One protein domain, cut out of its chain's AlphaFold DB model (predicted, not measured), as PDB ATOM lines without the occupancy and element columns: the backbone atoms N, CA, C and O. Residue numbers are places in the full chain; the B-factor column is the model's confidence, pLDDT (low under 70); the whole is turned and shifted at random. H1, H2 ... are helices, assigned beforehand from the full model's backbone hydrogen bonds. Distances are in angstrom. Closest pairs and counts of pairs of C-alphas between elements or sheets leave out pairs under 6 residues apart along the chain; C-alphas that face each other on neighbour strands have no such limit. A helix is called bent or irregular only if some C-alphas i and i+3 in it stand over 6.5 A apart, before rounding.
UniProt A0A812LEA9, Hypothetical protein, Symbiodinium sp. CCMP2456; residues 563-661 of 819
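Overview. This is residues 563 to 661 of the 819 residues of the protein "Hypothetical protein" of Symbiodinium sp. CCMP2456 (UniProt A0A812LEA9). A compact helical body has one arm, residues 653 to 661 of H5, sticking out; H4 packs on H1 and H2, H5 runs across H2, and H3 lies crosswise near H4. The 99 printed residues hold five named helices, H1 to H5 in chain order, and no named strand: all helix, radius of gyration of the C-alphas 14.2 A, spans 46 by 34 by 24 A.

Arrangement. H5, residues 641 to 661, touches H2, residues 578 to 589, with residues 641 to 649 alone, about perpendicular at 80 degrees; the closest C-alphas, of Ile 583 and Gly 648, are 5.7 A apart. H4, residues 620 to 635, touches H2 with residues 620 to 627 alone, at a shallow tilt of 31 degrees, the same way; closest C-alphas Gly 581 and Trp 620, 6.0 A. H4 touches H1, residues 563 to 573, with residues 621 to 625 alone, at a shallow tilt of 17 degrees, opposite ways; closest C-alphas Gly 570 and Glu 625, 6.4 A. H3, residues 594 to 604, is close to H4 but not clearly touching; closest C-alphas Tyr 597 and Phe 627, 7.2 A. O i to N i+4 pairs are within hydrogen-bond range throughout H2 to H5, and 5 of 7 in H1.

Along the chain. H1 begins at C-alpha 563 (77.186, -13.585, 65.700) and is irregular, C-alphas 567 and 570 being 7.7 A apart. H4 is 21.1 A long; H5, 30.0 A long, ends at C-alpha 661 (41.977, 0.605, 81.848).

Size, cuts and confidence. The C-alphas farthest apart, of Val 604 and Ala 661, are 46.9 A apart. The link from H3 to H4 is long. The printed part has no cut, and no printed residue is under 70 in pLDDT.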
ATOM      1  N   LYS A 563      75.756 -13.430  65.390       82.62
ATOM      2  CA  LYS A 563      77.186 -13.585  65.700       82.62
ATOM      3  C   LYS A 563      77.817 -12.248  66.108       82.62
ATOM      4  O   LYS A 563      78.635 -12.231  67.008       82.62
ATOM      5  N   GLU A 564      77.411 -11.175  65.442       84.12
ATOM      6  CA  GLU A 564      77.802  -9.791  65.737       84.12
ATOM      7  C   GLU A 564      77.145  -9.316  67.041       84.12
ATOM      8  O   GLU A 564      77.827  -8.757  67.882       84.12
ATOM      9  N   GLU A 565      75.876  -9.674  67.291       84.38
ATOM     10  CA  GLU A 565      75.234  -9.496  68.606       84.38
ATOM     11  C   GLU A 565      76.063 -10.170  69.716       84.38
ATOM     12  O   GLU A 565      76.439  -9.507  70.668       84.38
ATOM     13  N   MET A 566      76.468 -11.437  69.574       80.06
ATOM     14  CA  MET A 566      77.350 -12.105  70.556       80.06
ATOM     15  C   MET A 566      78.762 -11.490  70.688       80.06
ATOM     16  O   MET A 566      79.456 -11.822  71.643       80.06
ATOM     17  N   GLU A 567      79.220 -10.670  69.737       80.88
ATOM     18  CA  GLU A 567      80.564 -10.064  69.740       80.88
ATOM     19  C   GLU A 567      80.555  -8.587  70.183       80.88
ATOM     20  O   GLU A 567      81.581  -8.101  70.648       80.88
ATOM     21  N   GLU A 568      79.416  -7.890  70.076       82.12
ATOM     22  CA  GLU A 568      79.296  -6.435  70.280       82.12
ATOM     23  C   GLU A 568      78.181  -6.032  71.281       82.12
ATOM     24  O   GLU A 568      78.046  -4.852  71.615       82.12
ATOM     25  N   VAL A 569      77.384  -6.977  71.808       81.06
ATOM     26  CA  VAL A 569      76.291  -6.681  72.763       81.06
ATOM     27  C   VAL A 569      76.777  -6.037  74.062       81.06
ATOM     28  O   VAL A 569      76.121  -5.113  74.533       81.06
ATOM     29  N   GLY A 570      77.921  -6.454  74.615       78.25
ATOM     30  CA  GLY A 570      78.465  -5.889  75.857       78.25
ATOM     31  C   GLY A 570      78.829  -4.404  75.734       78.25
ATOM     32  O   GLY A 570      78.534  -3.617  76.631       78.25
ATOM     33  N   GLU A 571      79.391  -3.987  74.592       82.44
ATOM     34  CA  GLU A 571      79.652  -2.567  74.305       82.44
ATOM     35  C   GLU A 571      78.340  -1.801  74.073       82.44
ATOM     36  O   GLU A 571      78.155  -0.709  74.606       82.44
ATOM     37  N   TRP A 572      77.392  -2.387  73.336       87.00
ATOM     38  CA  TRP A 572      76.101  -1.757  73.048       87.00
ATOM     39  C   TRP A 572      75.194  -1.594  74.281       87.00
ATOM     40  O   TRP A 572      74.459  -0.610  74.374       87.00
ATOM     41  N   MET A 573      75.230  -2.520  75.242       84.25
ATOM     42  CA  MET A 573      74.416  -2.414  76.460       84.25
ATOM     43  C   MET A 573      74.838  -1.240  77.357       84.25
ATOM     44  O   MET A 573      73.997  -0.733  78.093       84.25
ATOM     45  N   GLN A 574      76.073  -0.734  77.240       84.25
ATOM     46  CA  GLN A 574      76.527   0.468  77.959       84.25
ATOM     47  C   GLN A 574      75.811   1.753  77.496       84.25
ATOM     48  O   GLN A 574      75.749   2.723  78.252       84.25
ATOM     49  N   ASP A 575      75.236   1.761  76.286       83.88
ATOM     50  CA  ASP A 575      74.395   2.857  75.777       83.88
ATOM     51  C   ASP A 575      72.924   2.759  76.252       83.88
ATOM     52  O   ASP A 575      72.117   3.656  75.974       83.88
ATOM     53  N   LEU A 576      72.538   1.682  76.952       84.25
ATOM     54  CA  LEU A 576      71.195   1.502  77.513       84.25
ATOM     55  C   LEU A 576      71.086   2.092  78.927       84.25
ATOM     56  O   LEU A 576      72.040   2.128  79.699       84.25
ATOM     57  N   GLY A 577      69.887   2.554  79.288       84.56
ATOM     58  CA  GLY A 577      69.620   3.073  80.632       84.56
ATOM     59  C   GLY A 577      69.277   1.973  81.640       84.56
ATOM     60  O   GLY A 577      68.766   0.921  81.267       84.56
ATOM     61  N   GLU A 578      69.436   2.265  82.935       83.88
ATOM     62  CA  GLU A 578      69.084   1.365  84.056       83.88
ATOM     63  C   GLU A 578      67.675   0.750  83.928       83.88
ATOM     64  O   GLU A 578      67.462  -0.414  84.255       83.88
ATOM     65  N   SER A 579      66.705   1.501  83.391       84.69
ATOM     66  CA  SER A 579      65.339   1.013  83.159       84.69
ATOM     67  C   SER A 579      65.247  -0.133  82.147       84.69
ATOM     68  O   SER A 579      64.337  -0.950  82.246       84.69
ATOM     69  N   ASP A 580      66.151  -0.185  81.166       88.25
ATOM     70  CA  ASP A 580      66.247  -1.301  80.221       88.25
ATOM     71  C   ASP A 580      66.984  -2.491  80.841       88.25
ATOM     72  O   ASP A 580      66.599  -3.634  80.590       88.25
ATOM     73  N   GLY A 581      67.962  -2.224  81.713       88.81
ATOM     74  CA  GLY A 581      68.619  -3.239  82.533       88.81
ATOM     75  C   GLY A 581      67.634  -4.012  83.406       88.81
ATOM     76  O   GLY A 581      67.576  -5.235  83.318       88.81
ATOM     77  N   VAL A 582      66.765  -3.316  84.149       88.38
ATOM     78  CA  VAL A 582      65.690  -3.950  84.944       88.38
ATOM     79  C   VAL A 582      64.797  -4.845  84.074       88.38
ATOM     80  O   VAL A 582      64.505  -5.978  84.451       88.38
ATOM     81  N   ILE A 583      64.407  -4.379  82.882       91.25
ATOM     82  CA  ILE A 583      63.586  -5.168  81.949       91.25
ATOM     83  C   ILE A 583      64.332  -6.427  81.473       91.25
ATOM     84  O   ILE A 583      63.716  -7.486  81.332       91.25
ATOM     85  N   LEU A 584      65.638  -6.333  81.214       93.25
ATOM     86  CA  LEU A 584      66.462  -7.478  80.824       93.25
ATOM     87  C   LEU A 584      66.640  -8.482  81.965       93.25
ATOM     88  O   LEU A 584      66.474  -9.677  81.721       93.25
ATOM     89  N   ILE A 585      66.871  -8.022  83.198       94.81
ATOM     90  CA  ILE A 585      66.916  -8.889  84.383       94.81
ATOM     91  C   ILE A 585      65.588  -9.635  84.559       94.81
ATOM     92  O   ILE A 585      65.594 -10.859  84.695       94.81
ATOM     93  N   ASP A 586      64.444  -8.951  84.470       93.62
ATOM     94  CA  ASP A 586      63.129  -9.606  84.533       93.62
ATOM     95  C   ASP A 586      62.957 -10.665  83.427       93.62
ATOM     96  O   ASP A 586      62.425 -11.751  83.681       93.62
ATOM     97  N   CYS A 587      63.444 -10.400  82.206       93.94
ATOM     98  CA  CYS A 587      63.433 -11.389  81.122       93.94
ATOM     99  C   CYS A 587      64.334 -12.602  81.416       93.94
ATOM    100  O   CYS A 587      63.989 -13.717  81.016       93.94
ATOM    101  N   ILE A 588      65.460 -12.407  82.109       95.56
ATOM    102  CA  ILE A 588      66.357 -13.489  82.533       95.56
ATOM    103  C   ILE A 588      65.693 -14.340  83.619       95.56
ATOM    104  O   ILE A 588      65.641 -15.561  83.474       95.56
ATOM    105  N   LYS A 589      65.099 -13.721  84.648       94.25
ATOM    106  CA  LYS A 589      64.393 -14.432  85.736       94.25
ATOM    107  C   LYS A 589      63.210 -15.264  85.237       94.25
ATOM    108  O   LYS A 589      62.902 -16.312  85.801       94.25
ATOM    109  N   GLN A 590      62.568 -14.829  84.152       92.69
ATOM    110  CA  GLN A 590      61.486 -15.554  83.477       92.69
ATOM    111  C   GLN A 590      61.976 -16.638  82.495       92.69
ATOM    112  O   GLN A 590      61.162 -17.409  81.976       92.69
ATOM    113  N   HIS A 591      63.279 -16.726  82.207       94.75
ATOM    114  CA  HIS A 591      63.812 -17.687  81.245       94.75
ATOM    115  C   HIS A 591      63.888 -19.109  81.848       94.75
ATOM    116  O   HIS A 591      64.383 -19.271  82.963       94.75
ATOM    117  N   PRO A 592      63.490 -20.184  81.129       93.44
ATOM    118  CA  PRO A 592      63.441 -21.545  81.690       93.44
ATOM    119  C   PRO A 592      64.767 -22.100  82.236       93.44
ATOM    120  O   PRO A 592      64.759 -23.008  83.062       93.44
ATOM    121  N   GLU A 593      65.903 -21.574  81.778       94.69
ATOM    122  CA  GLU A 593      67.240 -21.978  82.240       94.69
ATOM    123  C   GLU A 593      67.749 -21.171  83.450       94.69
ATOM    124  O   GLU A 593      68.835 -21.468  83.940       94.69
ATOM    125  N   TYR A 594      66.995 -20.186  83.961       94.56
ATOM    126  CA  TYR A 594      67.426 -19.298  85.052       94.56
ATOM    127  C   TYR A 594      67.949 -20.054  86.283       94.56
ATOM    128  O   TYR A 594      69.061 -19.823  86.751       94.56
ATOM    129  N   GLN A 595      67.178 -21.035  86.756       93.25
ATOM    130  CA  GLN A 595      67.541 -21.845  87.923       93.25
ATOM    131  C   GLN A 595      68.773 -22.730  87.669       93.25
ATOM    132  O   GLN A 595      69.563 -22.967  88.580       93.25
ATOM    133  N   ASN A 596      68.982 -23.177  86.424       92.56
ATOM    134  CA  ASN A 596      70.177 -23.938  86.049       92.56
ATOM    135  C   ASN A 596      71.428 -23.047  85.998       92.56
ATOM    136  O   ASN A 596      72.520 -23.525  86.286       92.56
ATOM    137  N   TYR A 597      71.271 -21.774  85.629       94.75
ATOM    138  CA  TYR A 597      72.351 -20.790  85.634       94.75
ATOM    139  C   TYR A 597      72.760 -20.399  87.060       94.75
ATOM    140  O   TYR A 597      73.940 -20.472  87.383       94.75
ATOM    141  N   LEU A 598      71.801 -20.101  87.949       92.75
ATOM    142  CA  LEU A 598      72.107 -19.844  89.364       92.75
ATOM    143  C   LEU A 598      72.802 -21.040  90.034       92.75
ATOM    144  O   LEU A 598      73.754 -20.860  90.790       92.75
ATOM    145  N   ALA A 599      72.363 -22.267  89.735       90.56
ATOM    146  CA  ALA A 599      73.037 -23.473  90.214       90.56
ATOM    147  C   ALA A 599      74.479 -23.586  89.683       90.56
ATOM    148  O   ALA A 599      75.362 -24.010  90.422       90.56
ATOM    149  N   HIS A 600      74.727 -23.174  88.435       91.00
ATOM    150  CA  HIS A 600      76.061 -23.172  87.839       91.00
ATOM    151  C   HIS A 600      76.999 -22.146  88.490       91.00
ATOM    152  O   HIS A 600      78.115 -22.513  88.842       91.00
ATOM    153  N   LEU A 601      76.551 -20.904  88.719       89.12
ATOM    154  CA  LEU A 601      77.366 -19.882  89.396       89.12
ATOM    155  C   LEU A 601      77.791 -20.326  90.808       89.12
ATOM    156  O   LEU A 601      78.951 -20.167  91.190       89.12
ATOM    157  N   ARG A 602      76.876 -20.959  91.559       89.94
ATOM    158  CA  ARG A 602      77.174 -21.545  92.880       89.94
ATOM    159  C   ARG A 602      78.121 -22.749  92.795       89.94
ATOM    160  O   ARG A 602      78.972 -22.911  93.659       89.94
ATOM    161  N   GLU A 603      78.006 -23.585  91.758       88.94
ATOM    162  CA  GLU A 603      78.902 -24.735  91.534       88.94
ATOM    163  C   GLU A 603      80.338 -24.307  91.183       88.94
ATOM    164  O   GLU A 603      81.292 -24.950  91.620       88.94
ATOM    165  N   VAL A 604      80.503 -23.221  90.418       84.44
ATOM    166  CA  VAL A 604      81.824 -22.652  90.088       84.44
ATOM    167  C   VAL A 604      82.429 -21.896  91.284       84.44
ATOM    168  O   VAL A 604      83.652 -21.801  91.393       84.44
ATOM    169  N   GLY A 605      81.593 -21.459  92.233       80.88
ATOM    170  CA  GLY A 605      82.007 -20.756  93.449       80.88
ATOM    171  C   GLY A 605      82.180 -19.247  93.259       80.88
ATOM    172  O   GLY A 605      82.859 -18.613  94.063       80.88
ATOM    173  N   ASP A 606      81.583 -18.686  92.205       78.06
ATOM    174  CA  ASP A 606      81.656 -17.255  91.888       78.06
ATOM    175  C   ASP A 606      80.662 -16.414  92.714       78.06
ATOM    176  O   ASP A 606      80.818 -15.195  92.806       78.06
ATOM    177  N   VAL A 607      79.651 -17.048  93.327       83.12
ATOM    178  CA  VAL A 607      78.598 -16.387  94.120       83.12
ATOM    179  C   VAL A 607      78.187 -17.205  95.351       83.12
ATOM    180  O   VAL A 607      78.217 -18.437  95.325       83.12
ATOM    181  N   ASP A 608      77.754 -16.514  96.409       85.56
ATOM    182  CA  ASP A 608      77.223 -17.114  97.641       85.56
ATOM    183  C   ASP A 608      75.786 -17.673  97.462       85.56
ATOM    184  O   ASP A 608      75.082 -17.391  96.486       85.56
ATOM    185  N   ASP A 609      75.322 -18.486  98.421       82.44
ATOM    186  CA  ASP A 609      74.006 -19.154  98.369       82.44
ATOM    187  C   ASP A 609      72.809 -18.178  98.302       82.44
ATOM    188  O   ASP A 609      71.765 -18.526  97.742       82.44
ATOM    189  N   ASP A 610      72.950 -16.964  98.844       84.75
ATOM    190  CA  ASP A 610      71.931 -15.907  98.873       84.75
ATOM    191  C   ASP A 610      72.004 -14.922  97.689       84.75
ATOM    192  O   ASP A 610      71.182 -14.005  97.592       84.75
ATOM    193  N   TYR A 611      72.923 -15.137  96.743       87.88
ATOM    194  CA  TYR A 611      72.979 -14.373  95.499       87.88
ATOM    195  C   TYR A 611      71.773 -14.654  94.585       87.88
ATOM    196  O   TYR A 611      71.344 -15.801  94.402       87.88
ATOM    197  N   ASP A 612      71.268 -13.584  93.966       87.44
ATOM    198  CA  ASP A 612      70.230 -13.572  92.933       87.44
ATOM    199  C   ASP A 612      70.550 -12.441  91.938       87.44
ATOM    200  O   ASP A 612      71.103 -11.418  92.339       87.44
ATOM    201  N   ILE A 613      70.209 -12.599  90.656       89.19
ATOM    202  CA  ILE A 613      70.561 -11.609  89.618       89.19
ATOM    203  C   ILE A 613      69.847 -10.269  89.862       89.19
ATOM    204  O   ILE A 613      68.673 -10.245  90.241       89.19
ATOM    205  N   GLY A 614      70.506  -9.146  89.579       86.25
ATOM    206  CA  GLY A 614      69.898  -7.815  89.618       86.25
ATOM    207  C   GLY A 614      69.637  -7.312  91.032       86.25
ATOM    208  O   GLY A 614      68.636  -6.633  91.283       86.25
ATOM    209  N   GLN A 615      70.515  -7.665  91.971       88.25
ATOM    210  CA  GLN A 615      70.599  -6.970  93.253       88.25
ATOM    211  C   GLN A 615      70.995  -5.491  93.037       88.25
ATOM    212  O   GLN A 615      71.662  -5.183  92.052       88.25
ATOM    213  N   PRO A 616      70.623  -4.559  93.940       80.31
ATOM    214  CA  PRO A 616      70.807  -3.117  93.719       80.31
ATOM    215  C   PRO A 616      72.252  -2.653  93.487       80.31
ATOM    216  O   PRO A 616      72.453  -1.607  92.876       80.31
ATOM    217  N   ASP A 617      73.233  -3.415  93.979       80.12
ATOM    218  CA  ASP A 617      74.667  -3.133  93.848       80.12
ATOM    219  C   ASP A 617      75.340  -3.937  92.706       80.12
ATOM    220  O   ASP A 617      76.555  -3.845  92.520       80.12
ATOM    221  N   GLY A 618      74.576  -4.743  91.955       81.44
ATOM    222  CA  GLY A 618      75.066  -5.579  90.854       81.44
ATOM    223  C   GLY A 618      75.160  -4.834  89.517       81.44
ATOM    224  O   GLY A 618      74.300  -4.021  89.177       81.44
ATOM    225  N   ASP A 619      76.190  -5.141  88.722       88.75
ATOM    226  CA  ASP A 619      76.278  -4.670  87.335       88.75
ATOM    227  C   ASP A 619      75.409  -5.548  86.429       88.75
ATOM    228  O   ASP A 619      75.850  -6.574  85.906       88.75
ATOM    229  N   TRP A 620      74.163  -5.112  86.230       91.38
ATOM    230  CA  TRP A 620      73.190  -5.785  85.368       91.38
ATOM    231  C   TRP A 620      73.732  -6.052  83.951       91.38
ATOM    232  O   TRP A 620      73.313  -7.013  83.311       91.38
ATOM    233  N   THR A 621      74.666  -5.232  83.454       89.50
ATOM    234  CA  THR A 621      75.276  -5.383  82.124       89.50
ATOM    235  C   THR A 621      76.077  -6.678  82.051       89.50
ATOM    236  O   THR A 621      75.887  -7.488  81.142       89.50
ATOM    237  N   ALA A 622      76.935  -6.891  83.054       88.25
ATOM    238  CA  ALA A 622      77.762  -8.083  83.186       88.25
ATOM    239  C   ALA A 622      76.906  -9.330  83.462       88.25
ATOM    240  O   ALA A 622      77.154 -10.384  82.882       88.25
ATOM    241  N   GLU A 623      75.857  -9.204  84.281       92.50
ATOM    242  CA  GLU A 623      74.920 -10.301  84.557       92.50
ATOM    243  C   GLU A 623      74.156 -10.765  83.300       92.50
ATOM    244  O   GLU A 623      73.951 -11.965  83.103       92.50
ATOM    245  N   VAL A 624      73.741  -9.831  82.431       91.94
ATOM    246  CA  VAL A 624      73.080 -10.158  81.154       91.94
ATOM    247  C   VAL A 624      74.055 -10.815  80.179       91.94
ATOM    248  O   VAL A 624      73.691 -11.801  79.531       91.94
ATOM    249  N   GLU A 625      75.282 -10.296  80.079       90.06
ATOM    250  CA  GLU A 625      76.317 -10.850  79.203       90.06
ATOM    251  C   GLU A 625      76.712 -12.275  79.626       90.06
ATOM    252  O   GLU A 625      76.760 -13.175  78.783       90.06
ATOM    253  N   ASP A 626      76.924 -12.522  80.922       91.50
ATOM    254  CA  ASP A 626      77.299 -13.849  81.415       91.50
ATOM    255  C   ASP A 626      76.152 -14.866  81.277       91.50
ATOM    256  O   ASP A 626      76.362 -15.991  80.814       91.50
ATOM    257  N   PHE A 627      74.897 -14.458  81.506       93.75
ATOM    258  CA  PHE A 627      73.743 -15.315  81.218       93.75
ATOM    259  C   PHE A 627      73.626 -15.664  79.723       93.75
ATOM    260  O   PHE A 627      73.373 -16.821  79.358       93.75
ATOM    261  N   GLN A 628      73.847 -14.691  78.833       90.00
ATOM    262  CA  GLN A 628      73.856 -14.913  77.385       90.00
ATOM    263  C   GLN A 628      74.993 -15.862  76.970       90.00
ATOM    264  O   GLN A 628      74.770 -16.787  76.178       90.00
ATOM    265  N   ASN A 629      76.184 -15.694  77.548       87.50
ATOM    266  CA  ASN A 629      77.324 -16.587  77.356       87.50
ATOM    267  C   ASN A 629      77.038 -18.001  77.879       87.50
ATOM    268  O   ASN A 629      77.315 -18.973  77.170       87.50
ATOM    269  N   HIS A 630      76.400 -18.153  79.043       90.75
ATOM    270  CA  HIS A 630      75.998 -19.457  79.566       90.75
ATOM    271  C   HIS A 630      75.059 -20.197  78.601       90.75
ATOM    272  O   HIS A 630      75.292 -21.362  78.246       90.75
ATOM    273  N   LEU A 631      74.014 -19.513  78.121       90.69
ATOM    274  CA  LEU A 631      73.078 -20.075  77.147       90.69
ATOM    275  C   LEU A 631      73.777 -20.462  75.839       90.69
ATOM    276  O   LEU A 631      73.527 -21.552  75.314       90.69
ATOM    277  N   HIS A 632      74.674 -19.615  75.332       85.75
ATOM    278  CA  HIS A 632      75.376 -19.865  74.079       85.75
ATOM    279  C   HIS A 632      76.392 -21.015  74.183       85.75
ATOM    280  O   HIS A 632      76.364 -21.947  73.374       85.75
ATOM    281  N   VAL A 633      77.275 -20.971  75.181       83.56
ATOM    282  CA  VAL A 633      78.433 -21.869  75.311       83.56
ATOM    283  C   VAL A 633      78.030 -23.223  75.892       83.56
ATOM    284  O   VAL A 633      78.326 -24.263  75.294       83.56
ATOM    285  N   TYR A 634      77.322 -23.232  77.026       82.94
ATOM    286  CA  TYR A 634      77.014 -24.464  77.761       82.94
ATOM    287  C   TYR A 634      75.734 -25.136  77.256       82.94
ATOM    288  O   TYR A 634      75.705 -26.358  77.088       82.94
ATOM    289  N   LYS A 635      74.681 -24.359  76.965       87.12
ATOM    290  CA  LYS A 635      73.380 -24.905  76.528       87.12
ATOM    291  C   LYS A 635      73.206 -24.965  75.007       87.12
ATOM    292  O   LYS A 635      72.361 -25.723  74.532       87.12
ATOM    293  N   LYS A 636      74.014 -24.227  74.234       87.38
ATOM    294  CA  LYS A 636      73.886 -24.070  72.766       87.38
ATOM    295  C   LYS A 636      72.516 -23.530  72.342       87.38
ATOM    296  O   LYS A 636      72.010 -23.852  71.266       87.38
ATOM    297  N   ILE A 637      71.924 -22.710  73.206       85.75
ATOM    298  CA  ILE A 637      70.667 -22.001  72.989       85.75
ATOM    299  C   ILE A 637      70.994 -20.634  72.378       85.75
ATOM    300  O   ILE A 637      71.976 -19.992  72.743       85.75
ATOM    301  N   GLN A 638      70.178 -20.190  71.422       84.00
ATOM    302  CA  GLN A 638      70.241 -18.825  70.900       84.00
ATOM    303  C   GLN A 638      69.198 -17.976  71.623       84.00
ATOM    304  O   GLN A 638      67.999 -18.188  71.446       84.00
ATOM    305  N   TRP A 639      69.668 -17.029  72.430       89.75
ATOM    306  CA  TRP A 639      68.856 -16.037  73.127       89.75
ATOM    307  C   TRP A 639      69.364 -14.652  72.725       89.75
ATOM    308  O   TRP A 639      70.551 -14.377  72.865       89.75
ATOM    309  N   SER A 640      68.489 -13.831  72.139       90.44
ATOM    310  CA  SER A 640      68.818 -12.476  71.679       90.44
ATOM    311  C   SER A 640      68.360 -11.468  72.724       90.44
ATOM    312  O   SER A 640      67.166 -11.384  73.027       90.44
ATOM    313  N   VAL A 641      69.310 -10.685  73.233       87.88
ATOM    314  CA  VAL A 641      69.075  -9.601  74.196       87.88
ATOM    315  C   VAL A 641      68.180  -8.531  73.575       87.88
ATOM    316  O   VAL A 641      67.256  -8.038  74.222       87.88
ATOM    317  N   VAL A 642      68.365  -8.230  72.284       87.94
ATOM    318  CA  VAL A 642      67.534  -7.251  71.568       87.94
ATOM    319  C   VAL A 642      66.073  -7.703  71.476       87.94
ATOM    320  O   VAL A 642      65.158  -6.893  71.658       87.94
ATOM    321  N   ASP A 643      65.823  -8.979  71.180       88.12
ATOM    322  CA  ASP A 643      64.455  -9.497  71.086       88.12
ATOM    323  C   ASP A 643      63.818  -9.660  72.482       88.12
ATOM    324  O   ASP A 643      62.625  -9.380  72.630       88.12
ATOM    325  N   ALA A 644      64.604 -10.001  73.513       89.19
ATOM    326  CA  ALA A 644      64.167 -10.032  74.911       89.19
ATOM    327  C   ALA A 644      63.759  -8.637  75.422       89.19
ATOM    328  O   ALA A 644      62.624  -8.462  75.866       89.19
ATOM    329  N   LEU A 645      64.616  -7.620  75.262       87.69
ATOM    330  CA  LEU A 645      64.336  -6.237  75.672       87.69
ATOM    331  C   LEU A 645      63.071  -5.683  75.001       87.69
ATOM    332  O   LEU A 645      62.214  -5.075  75.650       87.69
ATOM    333  N   ASN A 646      62.914  -5.923  73.696       88.19
ATOM    334  CA  ASN A 646      61.717  -5.515  72.960       88.19
ATOM    335  C   ASN A 646      60.449  -6.247  73.443       88.19
ATOM    336  O   ASN A 646      59.373  -5.644  73.466       88.19
ATOM    337  N   HIS A 647      60.556  -7.518  73.848       84.75
ATOM    338  CA  HIS A 647      59.439  -8.262  74.429       84.75
ATOM    339  C   HIS A 647      59.062  -7.731  75.819       84.75
ATOM    340  O   HIS A 647      57.889  -7.441  76.061       84.75
ATOM    341  N   GLY A 648      60.047  -7.516  76.695       84.25
ATOM    342  CA  GLY A 648      59.843  -6.968  78.036       84.25
ATOM    343  C   GLY A 648      59.226  -5.565  78.012       84.25
ATOM    344  O   GLY A 648      58.217  -5.324  78.673       84.25
ATOM    345  N   ARG A 649      59.715  -4.663  77.146       87.06
ATOM    346  CA  ARG A 649      59.096  -3.340  76.916       87.06
ATOM    347  C   ARG A 649      57.643  -3.439  76.432       87.06
ATOM    348  O   ARG A 649      56.798  -2.647  76.850       87.06
ATOM    349  N   ALA A 650      57.323  -4.408  75.570       81.94
ATOM    350  CA  ALA A 650      55.950  -4.633  75.117       81.94
ATOM    351  C   ALA A 650      55.043  -5.160  76.245       81.94
ATOM    352  O   ALA A 650      53.906  -4.698  76.373       81.94
ATOM    353  N   ALA A 651      55.547  -6.068  77.086       81.31
ATOM    354  CA  ALA A 651      54.842  -6.569  78.266       81.31
ATOM    355  C   ALA A 651      54.592  -5.453  79.295       81.31
ATOM    356  O   ALA A 651      53.456  -5.267  79.730       81.31
ATOM    357  N   GLN A 652      55.607  -4.639  79.600       82.12
ATOM    358  CA  GLN A 652      55.497  -3.493  80.505       82.12
ATOM    359  C   GLN A 652      54.491  -2.451  79.984       82.12
ATOM    360  O   GLN A 652      53.639  -1.972  80.732       82.12
ATOM    361  N   LYS A 653      54.518  -2.144  78.677       81.94
ATOM    362  CA  LYS A 653      53.532  -1.256  78.040       81.94
ATOM    363  C   LYS A 653      52.110  -1.808  78.145       81.94
ATOM    364  O   LYS A 653      51.190  -1.030  78.390       81.94
ATOM    365  N   LYS A 654      51.926  -3.123  77.983       81.38
ATOM    366  CA  LYS A 654      50.624  -3.771  78.166       81.38
ATOM    367  C   LYS A 654      50.161  -3.670  79.623       81.38
ATOM    368  O   LYS A 654      49.058  -3.199  79.853       81.38
ATOM    369  N   ALA A 655      51.018  -3.987  80.595       78.06
ATOM    370  CA  ALA A 655      50.695  -3.859  82.019       78.06
ATOM    371  C   ALA A 655      50.287  -2.421  82.401       78.06
ATOM    372  O   ALA A 655      49.299  -2.226  83.105       78.06
ATOM    373  N   MET A 656      50.969  -1.396  81.870       78.69
ATOM    374  CA  MET A 656      50.560   0.007  82.050       78.69
ATOM    375  C   MET A 656      49.216   0.344  81.385       78.69
ATOM    376  O   MET A 656      48.492   1.205  81.882       78.69
ATOM    377  N   GLN A 657      48.886  -0.272  80.246       77.44
ATOM    378  CA  GLN A 657      47.593  -0.084  79.579       77.44
ATOM    379  C   GLN A 657      46.463  -0.768  80.349       77.44
ATOM    380  O   GLN A 657      45.434  -0.137  80.572       77.44
ATOM    381  N   ASP A 658      46.683  -1.997  80.812       76.12
ATOM    382  CA  ASP A 658      45.731  -2.759  81.617       76.12
ATOM    383  C   ASP A 658      45.465  -2.025  82.954       76.12
ATOM    384  O   ASP A 658      44.313  -1.782  83.310       76.12
ATOM    385  N   HIS A 659      46.507  -1.520  83.630       73.62
ATOM    386  CA  HIS A 659      46.365  -0.721  84.859       73.62
ATOM    387  C   HIS A 659      45.651   0.630  84.631       73.62
ATOM    388  O   HIS A 659      44.903   1.093  85.497       73.62
ATOM    389  N   LYS A 660      45.836   1.273  83.469       74.19
ATOM    390  CA  LYS A 660      45.076   2.483  83.098       74.19
ATOM    391  C   LYS A 660      43.620   2.184  82.750       74.19
ATOM    392  O   LYS A 660      42.760   3.006  83.045       74.19
ATOM    393  N   ALA A 661      43.340   1.032  82.142       70.38
ATOM    394  CA  ALA A 661      41.977   0.605  81.848       70.38
ATOM    395  C   ALA A 661      41.185   0.364  83.142       70.38
ATOM    396  O   ALA A 661      40.050   0.819  83.238       70.38
TER     397      ALA A 661